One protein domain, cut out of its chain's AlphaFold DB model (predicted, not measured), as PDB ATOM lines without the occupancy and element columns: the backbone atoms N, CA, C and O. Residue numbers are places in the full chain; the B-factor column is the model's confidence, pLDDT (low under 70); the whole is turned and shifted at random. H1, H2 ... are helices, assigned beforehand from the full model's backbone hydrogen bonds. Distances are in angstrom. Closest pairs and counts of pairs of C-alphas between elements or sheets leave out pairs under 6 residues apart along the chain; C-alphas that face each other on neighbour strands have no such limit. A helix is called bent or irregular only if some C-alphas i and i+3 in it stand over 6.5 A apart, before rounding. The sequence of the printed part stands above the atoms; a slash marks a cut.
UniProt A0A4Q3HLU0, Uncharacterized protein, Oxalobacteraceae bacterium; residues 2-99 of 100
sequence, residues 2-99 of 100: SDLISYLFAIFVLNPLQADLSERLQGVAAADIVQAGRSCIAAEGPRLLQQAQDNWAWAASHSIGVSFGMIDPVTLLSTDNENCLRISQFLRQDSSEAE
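AT A GLANCE: This is residues 2 to 99 of the 100 residues of an uncharacterized protein of Oxalobacteraceae bacterium (UniProt A0A4Q3HLU0). Two long helices, H1 and the bent H2, open from their link as a V; residues 2 to 24 of H1 stick out free, while H5 packs on arm H2a with residues 83 to 87 alone and runs away from it, residues 93 to 99 sticking out free. H3 makes a corner at the far end of H2, and short H4 packs on H5. The 98 printed residues hold five named helices, H1 to H5 in chain order, and no named strand: all helix. The whole is loose, with a radius of gyration of the C-alphas of 15.9 A and spans of 44 by 38 by 27 A.

IN THESE COORDINATES: Find C-alpha 2 at (101.131, -13.776, 53.512); from there H1, residues 2 to 25, runs 31.8 A, with a kink of 26 degrees near residue 15. H1 is neither bent nor irregular, but only just: C-alphas 12 and 15 are 6.2 A apart. H2, residues 31 to 54, was assigned as one helix by its hydrogen bonds but is bent, C-alphas 43 and 46 being 6.9 A apart; its arms are H2a, residues 31 to 43, 18.6 A, and H2b, residues 46 to 54, 12.2 A, at a steep tilt of 39 degrees. Next come H3, residues 56 to 67, 16.5 A, and H4, residues 73 to 76, 5.4 A. H5, residues 82 to 97, runs 23.4 A to C-alpha 97 at (101.038, -59.736, 56.831).

HOW THE PARTS SIT: H1 and H2a are close but not clearly touching, closest at the C-alphas of Leu 25 and Val 34, 8.0 A. They run opposite ways at a shallow tilt of 34 degrees, only just short of steep. H5 touches H2a with residues 83 to 87 alone, opposite ways at a steep tilt of 59 degrees; look at the closest C-alphas, Cys 40 and Cys 84, 4.8 A. H2b and H3 touch only at the corner, closest at the C-alphas of Ala 52 and Ala 59, 4.9 A. H4 and H5 only just touch, with 3 pairs of C-alphas within 8 A, the closest Val 74 and Ser 88, 5.7 A. H3 and H5 are apart. Every O i to N i+4 pair is within hydrogen-bond range in H2a, H2b, H3 and H5, and 18 of 20 in H1; H4 is too short for such a pair.

THE WHOLE: The C-alphas farthest apart are those of Asp 3 and Glu 99, 47.4 A. The printed part has no cut, and its four links are tight. Look for pLDDT under 70 at residues 18 to 20, 22 to 29 and 95 to 99.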
ATOM      1  N   SER A   2     101.020 -12.357  53.889       78.94
ATOM      2  CA  SER A   2     101.131 -13.776  53.512       78.94
ATOM      3  C   SER A   2     102.544 -14.363  53.642       78.94
ATOM      4  O   SER A   2     102.667 -15.489  54.110       78.94
ATOM      5  N   ASP A   3     103.606 -13.604  53.341       82.19
ATOM      6  CA  ASP A   3     104.993 -14.082  53.490       82.19
ATOM      7  C   ASP A   3     105.359 -14.471  54.921       82.19
ATOM      8  O   ASP A   3     105.994 -15.496  55.139       82.19
ATOM      9  N   LEU A   4     104.917 -13.694  55.913       87.81
ATOM     10  CA  LEU A   4     105.212 -13.977  57.318       87.81
ATOM     11  C   LEU A   4     104.508 -15.260  57.777       87.81
ATOM     12  O   LEU A   4     105.114 -16.079  58.460       87.81
ATOM     13  N   ILE A   5     103.257 -15.469  57.353       87.06
ATOM     14  CA  ILE A   5     102.502 -16.694  57.659       87.06
ATOM     15  C   ILE A   5     103.126 -17.901  56.948       87.06
ATOM     16  O   ILE A   5     103.301 -18.947  57.569       87.06
ATOM     17  N   SER A   6     103.529 -17.754  55.684       86.50
ATOM     18  CA  SER A   6     104.188 -18.821  54.922       86.50
ATOM     19  C   SER A   6     105.548 -19.199  55.522       86.50
ATOM     20  O   SER A   6     105.884 -20.379  55.600       86.50
ATOM     21  N   TYR A   7     106.313 -18.213  56.001       88.38
ATOM     22  CA  TYR A   7     107.611 -18.426  56.642       88.38
ATOM     23  C   TYR A   7     107.473 -19.100  58.014       88.38
ATOM     24  O   TYR A   7     108.207 -20.040  58.324       88.38
ATOM     25  N   LEU A   8     106.484 -18.683  58.814       90.00
ATOM     26  CA  LEU A   8     106.153 -19.360  60.070       90.00
ATOM     27  C   LEU A   8     105.699 -20.802  59.819       90.00
ATOM     28  O   LEU A   8     106.149 -21.704  60.517       90.00
ATOM     29  N   PHE A   9     104.877 -21.050  58.799       86.12
ATOM     30  CA  PHE A   9     104.447 -22.406  58.457       86.12
ATOM     31  C   PHE A   9     105.630 -23.288  58.026       86.12
ATOM     32  O   PHE A   9     105.744 -24.434  58.456       86.12
ATOM     33  N   ALA A  10     106.570 -22.751  57.249       87.19
ATOM     34  CA  ALA A  10     107.772 -23.488  56.873       87.19
ATOM     35  C   ALA A  10     108.636 -23.874  58.090       87.19
ATOM     36  O   ALA A  10     109.073 -25.018  58.201       87.19
ATOM     37  N   ILE A  11     108.840 -22.955  59.038       85.50
ATOM     38  CA  ILE A  11     109.687 -23.206  60.214       85.50
ATOM     39  C   ILE A  11     108.992 -24.108  61.238       85.50
ATOM     40  O   ILE A  11     109.618 -25.021  61.770       85.50
ATOM     41  N   PHE A  12     107.714 -23.857  61.525       86.06
ATOM     42  CA  PHE A  12     106.991 -24.528  62.608       86.06
ATOM     43  C   PHE A  12     106.236 -25.781  62.173       86.06
ATOM     44  O   PHE A  12     105.880 -26.579  63.033       86.06
ATOM     45  N   VAL A  13     105.986 -25.974  60.875       83.50
ATOM     46  CA  VAL A  13     105.266 -27.151  60.363       83.50
ATOM     47  C   VAL A  13     106.174 -28.001  59.485       83.50
ATOM     48  O   VAL A  13     106.376 -29.170  59.797       83.50
ATOM     49  N   LEU A  14     106.772 -27.437  58.427       80.81
ATOM     50  CA  LEU A  14     107.579 -28.234  57.487       80.81
ATOM     51  C   LEU A  14     108.882 -28.747  58.116       80.81
ATOM     52  O   LEU A  14     109.264 -29.889  57.875       80.81
ATOM     53  N   ASN A  15     109.581 -27.927  58.902       76.44
ATOM     54  CA  ASN A  15     110.849 -28.317  59.528       76.44
ATOM     55  C   ASN A  15     110.708 -29.452  60.564       76.44
ATOM     56  O   ASN A  15     111.422 -30.448  60.438       76.44
ATOM     57  N   PRO A  16     109.793 -29.375  61.552       75.12
ATOM     58  CA  PRO A  16     109.590 -30.482  62.487       75.12
ATOM     59  C   PRO A  16     109.042 -31.740  61.804       75.12
ATOM     60  O   PRO A  16     109.445 -32.840  62.179       75.12
ATOM     61  N   LEU A  17     108.211 -31.605  60.758       73.31
ATOM     62  CA  LEU A  17     107.767 -32.768  59.981       73.31
ATOM     63  C   LEU A  17     108.922 -33.486  59.287       73.31
ATOM     64  O   LEU A  17     108.940 -34.708  59.247       73.31
ATOM     65  N   GLN A  18     109.878 -32.750  58.719       62.34
ATOM     66  CA  GLN A  18     111.001 -33.361  58.004       62.34
ATOM     67  C   GLN A  18     111.872 -34.224  58.922       62.34
ATOM     68  O   GLN A  18     112.314 -35.290  58.495       62.34
ATOM     69  N   ALA A  19     112.081 -33.802  60.172       67.69
ATOM     70  CA  ALA A  19     112.838 -34.575  61.154       67.69
ATOM     71  C   ALA A  19     112.097 -35.864  61.551       67.69
ATOM     72  O   ALA A  19     112.670 -36.949  61.440       67.69
ATOM     73  N   ASP A  20     110.814 -35.745  61.907       68.62
ATOM     74  CA  ASP A  20     109.959 -36.869  62.316       68.62
ATOM     75  C   ASP A  20     109.741 -37.874  61.170       68.62
ATOM     76  O   ASP A  20     109.860 -39.080  61.371       68.62
ATOM     77  N   LEU A  21     109.540 -37.397  59.937       70.00
ATOM     78  CA  LEU A  21     109.478 -38.257  58.755       70.00
ATOM     79  C   LEU A  21     110.822 -38.936  58.492       70.00
ATOM     80  O   LEU A  21     110.839 -40.126  58.215       70.00
ATOM     81  N   SER A  22     111.956 -38.233  58.584       66.56
ATOM     82  CA  SER A  22     113.255 -38.882  58.355       66.56
ATOM     83  C   SER A  22     113.507 -40.022  59.345       66.56
ATOM     84  O   SER A  22     113.990 -41.073  58.938       66.56
ATOM     85  N   GLU A  23     113.113 -39.841  60.607       67.75
ATOM     86  CA  GLU A  23     113.270 -40.830  61.673       67.75
ATOM     87  C   GLU A  23     112.294 -42.001  61.503       67.75
ATOM     88  O   GLU A  23     112.699 -43.156  61.564       67.75
ATOM     89  N   ARG A  24     111.026 -41.728  61.174       64.88
ATOM     90  CA  ARG A  24     110.034 -42.771  60.858       64.88
ATOM     91  C   ARG A  24     110.348 -43.536  59.585       64.88
ATOM     92  O   ARG A  24     109.860 -44.641  59.422       64.88
ATOM     93  N   LEU A  25     111.097 -42.948  58.657       64.19
ATOM     94  CA  LEU A  25     111.511 -43.613  57.429       64.19
ATOM     95  C   LEU A  25     112.857 -44.340  57.579       64.19
ATOM     96  O   LEU A  25     113.198 -45.145  56.707       64.19
ATOM     97  N   GLN A  26     113.607 -44.127  58.670       63.06
ATOM     98  CA  GLN A  26     114.780 -44.943  58.986       63.06
ATOM     99  C   GLN A  26     114.332 -46.377  59.301       63.06
ATOM    100  O   GLN A  26     113.780 -46.665  60.357       63.06
ATOM    101  N   GLY A  27     114.573 -47.288  58.355       62.56
ATOM    102  CA  GLY A  27     114.309 -48.723  58.509       62.56
ATOM    103  C   GLY A  27     112.919 -49.204  58.079       62.56
ATOM    104  O   GLY A  27     112.656 -50.394  58.201       62.56
ATOM    105  N   VAL A  28     112.049 -48.327  57.557       60.66
ATOM    106  CA  VAL A  28     110.623 -48.648  57.313       60.66
ATOM    107  C   VAL A  28     110.294 -48.984  55.851       60.66
ATOM    108  O   VAL A  28     109.298 -49.646  55.586       60.66
ATOM    109  N   ALA A  29     111.149 -48.630  54.887       62.03
ATOM    110  CA  ALA A  29     111.066 -49.143  53.516       62.03
ATOM    111  C   ALA A  29     112.384 -48.905  52.762       62.03
ATOM    112  O   ALA A  29     113.134 -47.982  53.088       62.03
ATOM    113  N   ALA A  30     112.659 -49.699  51.721       74.00
ATOM    114  CA  ALA A  30     113.749 -49.395  50.795       74.00
ATOM    115  C   ALA A  30     113.581 -47.960  50.263       74.00
ATOM    116  O   ALA A  30     112.464 -47.553  49.936       74.00
ATOM    117  N   ALA A  31     114.673 -47.192  50.162       79.50
ATOM    118  CA  ALA A  31     114.641 -45.798  49.702       79.50
ATOM    119  C   ALA A  31     113.873 -45.624  48.372       79.50
ATOM    120  O   ALA A  31     113.212 -44.607  48.156       79.50
ATOM    121  N   ASP A  32     113.881 -46.660  47.531       83.00
ATOM    122  CA  ASP A  32     113.132 -46.728  46.277       83.00
ATOM    123  C   ASP A  32     111.602 -46.737  46.453       83.00
ATOM    124  O   ASP A  32     110.892 -46.153  45.635       83.00
ATOM    125  N   ILE A  33     111.069 -47.365  47.506       86.38
ATOM    126  CA  ILE A  33     109.624 -47.386  47.803       86.38
ATOM    127  C   ILE A  33     109.169 -46.021  48.314       86.38
ATOM    128  O   ILE A  33     108.135 -45.510  47.888       86.38
ATOM    129  N   VAL A  34     109.979 -45.390  49.165       87.00
ATOM    130  CA  VAL A  34     109.732 -44.024  49.648       87.00
ATOM    131  C   VAL A  34     109.690 -43.045  48.480       87.00
ATOM    132  O   VAL A  34     108.784 -42.215  48.392       87.00
ATOM    133  N   GLN A  35     110.665 -43.137  47.576       89.31
ATOM    134  CA  GLN A  35     110.729 -42.263  46.414       89.31
ATOM    135  C   GLN A  35     109.548 -42.502  45.466       89.31
ATOM    136  O   GLN A  35     108.932 -41.536  45.023       89.31
ATOM    137  N   ALA A  36     109.167 -43.762  45.228       91.25
ATOM    138  CA  ALA A  36     107.970 -44.092  44.456       91.25
ATOM    139  C   ALA A  36     106.697 -43.516  45.101       91.25
ATOM    140  O   ALA A  36     105.887 -42.891  44.419       91.25
ATOM    141  N   GLY A  37     106.544 -43.630  46.424       91.50
ATOM    142  CA  GLY A  37     105.429 -43.026  47.154       91.50
ATOM    143  C   GLY A  37     105.366 -41.507  46.971       91.50
ATOM    144  O   GLY A  37     104.312 -40.969  46.634       91.50
ATOM    145  N   ARG A  38     106.505 -40.811  47.099       91.50
ATOM    146  CA  ARG A  38     106.594 -39.358  46.857       91.50
ATOM    147  C   ARG A  38     106.190 -38.992  45.431       91.50
ATOM    148  O   ARG A  38     105.406 -38.065  45.248       91.50
ATOM    149  N   SER A  39     106.688 -39.726  44.437       94.19
ATOM    150  CA  SER A  39     106.348 -39.515  43.027       94.19
ATOM    151  C   SER A  39     104.869 -39.779  42.733       94.19
ATOM    152  O   SER A  39     104.262 -39.020  41.982       94.19
ATOM    153  N   CYS A  40     104.272 -40.801  43.351       93.81
ATOM    154  CA  CYS A  40     102.841 -41.071  43.238       93.81
ATOM    155  C   CYS A  40     101.999 -39.936  43.841       93.81
ATOM    156  O   CYS A  40     101.143 -39.378  43.162       93.81
ATOM    157  N   ILE A  41     102.279 -39.536  45.089       93.19
ATOM    158  CA  ILE A  41     101.543 -38.460  45.774       93.19
ATOM    159  C   ILE A  41     101.685 -37.128  45.024       93.19
ATOM    160  O   ILE A  41     100.713 -36.387  44.908       93.19
ATOM    161  N   ALA A  42     102.869 -36.822  44.487       94.19
ATOM    162  CA  ALA A  42     103.091 -35.602  43.712       94.19
ATOM    163  C   ALA A  42     102.262 -35.559  42.417       94.19
ATOM    164  O   ALA A  42     101.866 -34.475  41.989       94.19
ATOM    165  N   ALA A  43     101.992 -36.717  41.807       92.44
ATOM    166  CA  ALA A  43     101.172 -36.824  40.604       92.44
ATOM    167  C   ALA A  43      99.666 -36.839  40.922       92.44
ATOM    168  O   ALA A  43      98.900 -36.089  40.322       92.44
ATOM    169  N   GLU A  44      99.246 -37.662  41.885       92.81
ATOM    170  CA  GLU A  44      97.829 -37.959  42.120       92.81
ATOM    171  C   GLU A  44      97.191 -37.059  43.186       92.81
ATOM    172  O   GLU A  44      95.994 -36.771  43.142       92.81
ATOM    173  N   GLY A  45      97.995 -36.562  44.131       92.38
ATOM    174  CA  GLY A  45      97.548 -35.729  45.246       92.38
ATOM    175  C   GLY A  45      96.765 -34.488  44.806       92.38
ATOM    176  O   GLY A  45      95.645 -34.297  45.286       92.38
ATOM    177  N   PRO A  46      97.269 -33.667  43.863       94.19
ATOM    178  CA  PRO A  46      96.520 -32.522  43.345       94.19
ATOM    179  C   PRO A  46      95.187 -32.918  42.697       94.19
ATOM    180  O   PRO A  46      94.192 -32.208  42.846       94.19
ATOM    181  N   ARG A  47      95.144 -34.068  42.015       92.19
ATOM    182  CA  ARG A  47      93.953 -34.553  41.309       92.19
ATOM    183  C   ARG A  47      92.871 -35.026  42.284       92.19
ATOM    184  O   ARG A  47      91.700 -34.687  42.117       92.19
ATOM    185  N   LEU A  48      93.266 -35.739  43.340       92.19
ATOM    186  CA  LEU A  48      92.383 -36.121  44.448       92.19
ATOM    187  C   LEU A  48      91.890 -34.900  45.229       92.19
ATOM    188  O   LEU A  48      90.714 -34.826  45.583       92.19
ATOM    189  N   LEU A  49      92.760 -33.913  45.453       93.81
ATOM    190  CA  LEU A  49      92.388 -32.667  46.116       93.81
ATOM    191  C   LEU A  49      91.369 -31.869  45.292       93.81
ATOM    192  O   LEU A  49      90.440 -31.290  45.852       93.81
ATOM    193  N   GLN A  50      91.511 -31.843  43.967       95.31
ATOM    194  CA  GLN A  50      90.529 -31.218  43.086       95.31
ATOM    195  C   GLN A  50      89.187 -31.964  43.125       95.31
ATOM    196  O   GLN A  50      88.156 -31.341  43.354       95.31
ATOM    197  N   GLN A  51      89.200 -33.299  43.031       93.75
ATOM    198  CA  GLN A  51      87.994 -34.127  43.163       93.75
ATOM    199  C   GLN A  51      87.261 -33.884  44.492       93.75
ATOM    200  O   GLN A  51      86.033 -33.813  44.519       93.75
ATOM    201  N   ALA A  52      88.003 -33.748  45.593       94.31
ATOM    202  CA  ALA A  52      87.428 -33.490  46.907       94.31
ATOM    203  C   ALA A  52      86.764 -32.107  47.007       94.31
ATOM    204  O   ALA A  52      85.736 -31.968  47.670       94.31
ATOM    205  N   GLN A  53      87.336 -31.099  46.345       95.69
ATOM    206  CA  GLN A  53      86.773 -29.748  46.286       95.69
ATOM    207  C   GLN A  53      85.530 -29.690  45.395       95.69
ATOM    208  O   GLN A  53      84.524 -29.097  45.783       95.69
ATOM    209  N   ASP A  54      85.579 -30.345  44.234       97.62
ATOM    210  CA  ASP A  54      84.485 -30.349  43.261       97.62
ATOM    211  C   ASP A  54      83.306 -31.222  43.723       97.62
ATOM    212  O   ASP A  54      82.153 -30.970  43.369       97.62
ATOM    213  N   ASN A  55      83.574 -32.249  44.537       97.06
ATOM    214  CA  ASN A  55      82.568 -33.178  45.035       97.06
ATOM    215  C   ASN A  55      82.702 -33.415  46.548       97.06
ATOM    216  O   ASN A  55      83.261 -34.411  47.016       97.06
ATOM    217  N   TRP A  56      82.098 -32.510  47.318       94.56
ATOM    218  CA  TRP A  56      82.098 -32.573  48.781       94.56
ATOM    219  C   TRP A  56      81.443 -33.854  49.334       94.56
ATOM    220  O   TRP A  56      81.889 -34.387  50.349       94.56
ATOM    221  N   ALA A  57      80.409 -34.378  48.665       96.38
ATOM    222  CA  ALA A  57      79.715 -35.595  49.090       96.38
ATOM    223  C   ALA A  57      80.602 -36.839  48.911       96.38
ATOM    224  O   ALA A  57      80.648 -37.719  49.779       96.38
ATOM    225  N   TRP A  58      81.359 -36.895  47.813       94.75
ATOM    226  CA  TRP A  58      82.385 -37.912  47.592       94.75
ATOM    227  C   TRP A  58      83.477 -37.832  48.662       94.75
ATOM    228  O   TRP A  58      83.793 -38.852  49.272       94.75
ATOM    229  N   ALA A  59      83.983 -36.633  48.963       95.44
ATOM    230  CA  ALA A  59      85.021 -36.449  49.975       95.44
ATOM    231  C   ALA A  59      84.557 -36.909  51.366       95.44
ATOM    232  O   ALA A  59      85.265 -37.662  52.037       95.44
ATOM    233  N   ALA A  60      83.352 -36.507  51.785       95.75
ATOM    234  CA  ALA A  60      82.789 -36.887  53.077       95.75
ATOM    235  C   ALA A  60      82.601 -38.409  53.193       95.75
ATOM    236  O   ALA A  60      83.053 -39.016  54.164       95.75
ATOM    237  N   SER A  61      81.985 -39.034  52.184       95.25
ATOM    238  CA  SER A  61      81.753 -40.485  52.174       95.25
ATOM    239  C   SER A  61      83.054 -41.290  52.175       95.25
ATOM    240  O   SER A  61      83.165 -42.241  52.945       95.25
ATOM    241  N   HIS A  62      84.058 -40.886  51.392       94.38
ATOM    242  CA  HIS A  62      85.340 -41.593  51.338       94.38
ATOM    243  C   HIS A  62      86.164 -41.394  52.608       94.38
ATOM    244  O   HIS A  62      86.743 -42.353  53.105       94.38
ATOM    245  N   SER A  63      86.151 -40.197  53.199       92.38
ATOM    246  CA  SER A  63      86.849 -39.931  54.466       92.38
ATOM    247  C   SER A  63      86.295 -40.783  55.610       92.38
ATOM    248  O   SER A  63      87.054 -41.385  56.371       92.38
ATOM    249  N   ILE A  64      84.964 -40.878  55.708       95.81
ATOM    250  CA  ILE A  64      84.288 -41.745  56.679       95.81
ATOM    251  C   ILE A  64      84.602 -43.211  56.364       95.81
ATOM    252  O   ILE A  64      85.023 -43.947  57.250       95.81
ATOM    253  N   GLY A  65      84.449 -43.629  55.106       93.44
ATOM    254  CA  GLY A  65      84.692 -45.007  54.692       93.44
ATOM    255  C   GLY A  65      86.108 -45.483  55.001       93.44
ATOM    256  O   GLY A  65      86.263 -46.561  55.563       93.44
ATOM    257  N   VAL A  66      87.125 -44.663  54.728       92.88
ATOM    258  CA  VAL A  66      88.524 -44.963  55.073       92.88
ATOM    259  C   VAL A  66      88.709 -45.037  56.588       92.88
ATOM    260  O   VAL A  66      89.318 -45.978  57.085       92.88
ATOM    261  N   SER A  67      88.132 -44.099  57.345       91.38
ATOM    262  CA  SER A  67      88.273 -44.062  58.811       91.38
ATOM    263  C   SER A  67      87.672 -45.288  59.508       91.38
ATOM    264  O   SER A  67      88.161 -45.707  60.553       91.38
ATOM    265  N   PHE A  68      86.619 -45.865  58.927       94.81
ATOM    266  CA  PHE A  68      85.977 -47.085  59.419       94.81
ATOM    267  C   PHE A  68      86.449 -48.360  58.698       94.81
ATOM    268  O   PHE A  68      85.865 -49.420  58.911       94.81
ATOM    269  N   GLY A  69      87.465 -48.275  57.831       89.50
ATOM    270  CA  GLY A  69      87.999 -49.419  57.078       89.50
ATOM    271  C   GLY A  69      87.052 -50.000  56.019       89.50
ATOM    272  O   GLY A  69      87.313 -51.066  55.475       89.50
ATOM    273  N   MET A  70      85.950 -49.318  55.704       94.12
ATOM    274  CA  MET A  70      85.007 -49.723  54.653       94.12
ATOM    275  C   MET A  70      85.534 -49.434  53.243       94.12
ATOM    276  O   MET A  70      85.055 -50.024  52.276       94.12
ATOM    277  N   ILE A  71      86.479 -48.502  53.115       91.56
ATOM    278  CA  ILE A  71      87.120 -48.137  51.851       91.56
ATOM    279  C   ILE A  71      88.625 -48.261  52.037       91.56
ATOM    280  O   ILE A  71      89.202 -47.594  52.893       91.56
ATOM    281  N   ASP A  72      89.253 -49.084  51.204       90.38
ATOM    282  CA  ASP A  72      90.706 -49.184  51.148       90.38
ATOM    283  C   ASP A  72      91.273 -47.930  50.450       90.38
ATOM    284  O   ASP A  72      90.983 -47.707  49.267       90.38
ATOM    285  N   PRO A  73      92.083 -47.097  51.132       88.00
ATOM    286  CA  PRO A  73      92.652 -45.884  50.549       88.00
ATOM    287  C   PRO A  73      93.550 -46.167  49.339       88.00
ATOM    288  O   PRO A  73      93.718 -45.294  48.489       88.00
ATOM    289  N   VAL A  74      94.085 -47.384  49.201       90.25
ATOM    290  CA  VAL A  74      94.888 -47.785  48.041       90.25
ATOM    291  C   VAL A  74      94.053 -47.787  46.755       90.25
ATOM    292  O   VAL A  74      94.585 -47.564  45.671       90.25
ATOM    293  N   THR A  75      92.733 -47.971  46.858       89.81
ATOM    294  CA  THR A  75      91.811 -47.912  45.708       89.81
ATOM    295  C   THR A  75      91.584 -46.494  45.179       89.81
ATOM    296  O   THR A  75      91.089 -46.337  44.065       89.81
ATOM    297  N   LEU A  76      91.967 -45.467  45.946       89.56
ATOM    298  CA  LEU A  76      91.890 -44.067  45.525       89.56
ATOM    299  C   LEU A  76      93.054 -43.657  44.619       89.56
ATOM    300  O   LEU A  76      92.961 -42.648  43.922       89.56
ATOM    301  N   LEU A  77      94.158 -44.403  44.648       89.38
ATOM    302  CA  LEU A  77      95.332 -44.125  43.831       89.38
ATOM    303  C   LEU A  77      95.098 -44.617  42.401       89.38
ATOM    304  O   LEU A  77      94.641 -45.741  42.184       89.38
ATOM    305  N   SER A  78      95.447 -43.789  41.414       84.12
ATOM    306  CA  SER A  78      95.365 -44.197  40.012       84.12
ATOM    307  C   SER A  78      96.352 -45.324  39.708       84.12
ATOM    308  O   SER A  78      97.510 -45.293  40.127       84.12
ATOM    309  N   THR A  79      95.903 -46.314  38.936       83.12
ATOM    310  CA  THR A  79      96.747 -47.429  38.472       83.12
ATOM    311  C   THR A  79      97.493 -47.116  37.176       83.12
ATOM    312  O   THR A  79      98.388 -47.870  36.802       83.12
ATOM    313  N   ASP A  80      97.197 -45.981  36.535       87.50
ATOM    314  CA  ASP A  80      97.869 -45.539  35.307       87.50
ATOM    315  C   ASP A  80      99.286 -44.991  35.564       87.50
ATOM    316  O   ASP A  80     100.088 -44.860  34.640       87.50
ATOM    317  N   ASN A  81      99.626 -44.674  36.818       90.69
ATOM    318  CA  ASN A  81     100.959 -44.223  37.210       90.69
ATOM    319  C   ASN A  81     101.785 -45.393  37.764       90.69
ATOM    320  O   ASN A  81     101.415 -46.011  38.761       90.69
ATOM    321  N   GLU A  82     102.951 -45.657  37.168       92.88
ATOM    322  CA  GLU A  82     103.839 -46.764  37.558       92.88
ATOM    323  C   GLU A  82     104.299 -46.706  39.027       92.88
ATOM    324  O   GLU A  82     104.425 -47.741  39.689       92.88
ATOM    325  N   ASN A  83     104.495 -45.503  39.575       94.00
ATOM    326  CA  ASN A  83     104.879 -45.312  40.971       94.00
ATOM    327  C   ASN A  83     103.697 -45.573  41.911       94.00
ATOM    328  O   ASN A  83     103.883 -46.153  42.982       94.00
ATOM    329  N   CYS A  84     102.483 -45.194  41.495       93.69
ATOM    330  CA  CYS A  84     101.259 -45.497  42.235       93.69
ATOM    331  C   CYS A  84     100.933 -46.991  42.216       93.69
ATOM    332  O   CYS A  84     100.572 -47.560  43.244       93.69
ATOM    333  N   LEU A  85     101.156 -47.660  41.086       93.19
ATOM    334  CA  LEU A  85     101.010 -49.105  40.989       93.19
ATOM    335  C   LEU A  85     102.000 -49.821  41.919       93.19
ATOM    336  O   LEU A  85     101.586 -50.669  42.709       93.19
ATOM    337  N   ARG A  86     103.279 -49.421  41.914       91.50
ATOM    338  CA  ARG A  86     104.301 -49.989  42.809       91.50
ATOM    339  C   ARG A  86     103.932 -49.830  44.287       91.50
ATOM    340  O   ARG A  86     103.988 -50.806  45.032       91.50
ATOM    341  N   ILE A  87     103.549 -48.626  44.722       91.00
ATOM    342  CA  ILE A  87     103.206 -48.400  46.137       91.00
ATOM    343  C   ILE A  87     101.892 -49.092  46.519       91.00
ATOM    344  O   ILE A  87     101.787 -49.611  47.624       91.00
ATOM    345  N   SER A  88     100.919 -49.187  45.605       91.56
ATOM    346  CA  SER A  88      99.659 -49.896  45.859       91.56
ATOM    347  C   SER A  88      99.869 -51.388  46.129       91.56
ATOM    348  O   SER A  88      99.216 -51.961  46.996       91.56
ATOM    349  N   GLN A  89     100.811 -52.014  45.419       90.12
ATOM    350  CA  GLN A  89     101.181 -53.412  45.628       90.12
ATOM    351  C   GLN A  89     101.897 -53.602  46.965       90.12
ATOM    352  O   GLN A  89     101.555 -54.520  47.703       90.12
ATOM    353  N   PHE A  90     102.833 -52.706  47.292       88.94
ATOM    354  CA  PHE A  90     103.541 -52.722  48.572       88.94
ATOM    355  C   PHE A  90     102.578 -52.582  49.762       88.94
ATOM    356  O   PHE A  90     102.626 -53.386  50.685       88.94
ATOM    357  N   LEU A  91     101.649 -51.621  49.709       87.56
ATOM    358  CA  LEU A  91     100.673 -51.384  50.780       87.56
ATOM    359  C   LEU A  91      99.702 -52.557  50.973       87.56
ATOM    360  O   LEU A  91      99.330 -52.858  52.101       87.56
ATOM    361  N   ARG A  92      99.312 -53.242  49.888       87.06
ATOM    362  CA  ARG A  92      98.456 -54.439  49.960       87.06
ATOM    363  C   ARG A  92      99.174 -55.663  50.528       87.06
ATOM    364  O   ARG A  92      98.526 -56.545  51.089       87.06
ATOM    365  N   GLN A  93     100.487 -55.744  50.339       82.94
ATOM    366  CA  GLN A  93     101.302 -56.834  50.863       82.94
ATOM    367  C   GLN A  93     101.433 -56.719  52.389       82.94
ATOM    368  O   GLN A  93     101.065 -57.658  53.089       82.94
ATOM    369  N   ASP A  94     101.771 -55.524  52.882       72.31
ATOM    370  CA  ASP A  94     101.890 -55.219  54.316       72.31
ATOM    371  C   ASP A  94     100.578 -55.470  55.087       72.31
ATOM    372  O   ASP A  94     100.576 -56.085  56.155       72.31
ATOM    373  N   SER A  95      99.425 -55.107  54.504       67.00
ATOM    374  CA  SER A  95      98.118 -55.400  55.110       67.00
ATOM    375  C   SER A  95      97.840 -56.898  55.255       67.00
ATOM    376  O   SER A  95      97.219 -57.302  56.230       67.00
ATOM    377  N   SER A  96      98.323 -57.728  54.325       62.44
ATOM    378  CA  SER A  96      98.109 -59.179  54.371       62.44
ATOM    379  C   SER A  96      99.003 -59.877  55.404       62.44
ATOM    380  O   SER A  96      98.691 -60.991  55.818       62.44
ATOM    381  N   GLU A  97     100.110 -59.247  55.803       58.38
ATOM    382  CA  GLU A  97     101.038 -59.736  56.831       58.38
ATOM    383  C   GLU A  97     100.576 -59.354  58.247       58.38
ATOM    384  O   GLU A  97     100.828 -60.091  59.197       58.38
ATOM    385  N   ALA A  98      99.847 -58.243  58.392       56.94
ATOM    386  CA  ALA A  98      99.259 -57.802  59.660       56.94
ATOM    387  C   ALA A  98      98.022 -58.619  60.099       56.94
ATOM    388  O   ALA A  98      97.601 -58.525  61.253       56.94
ATOM    389  N   GLU A  99      97.442 -59.417  59.196       54.16
ATOM    390  CA  GLU A  99      96.277 -60.285  59.441       54.16
ATOM    391  C   GLU A  99      96.650 -61.761  59.733       54.16
ATOM    392  O   GLU A  99      95.755 -62.604  59.839       54.16
TER     393      GLU A  99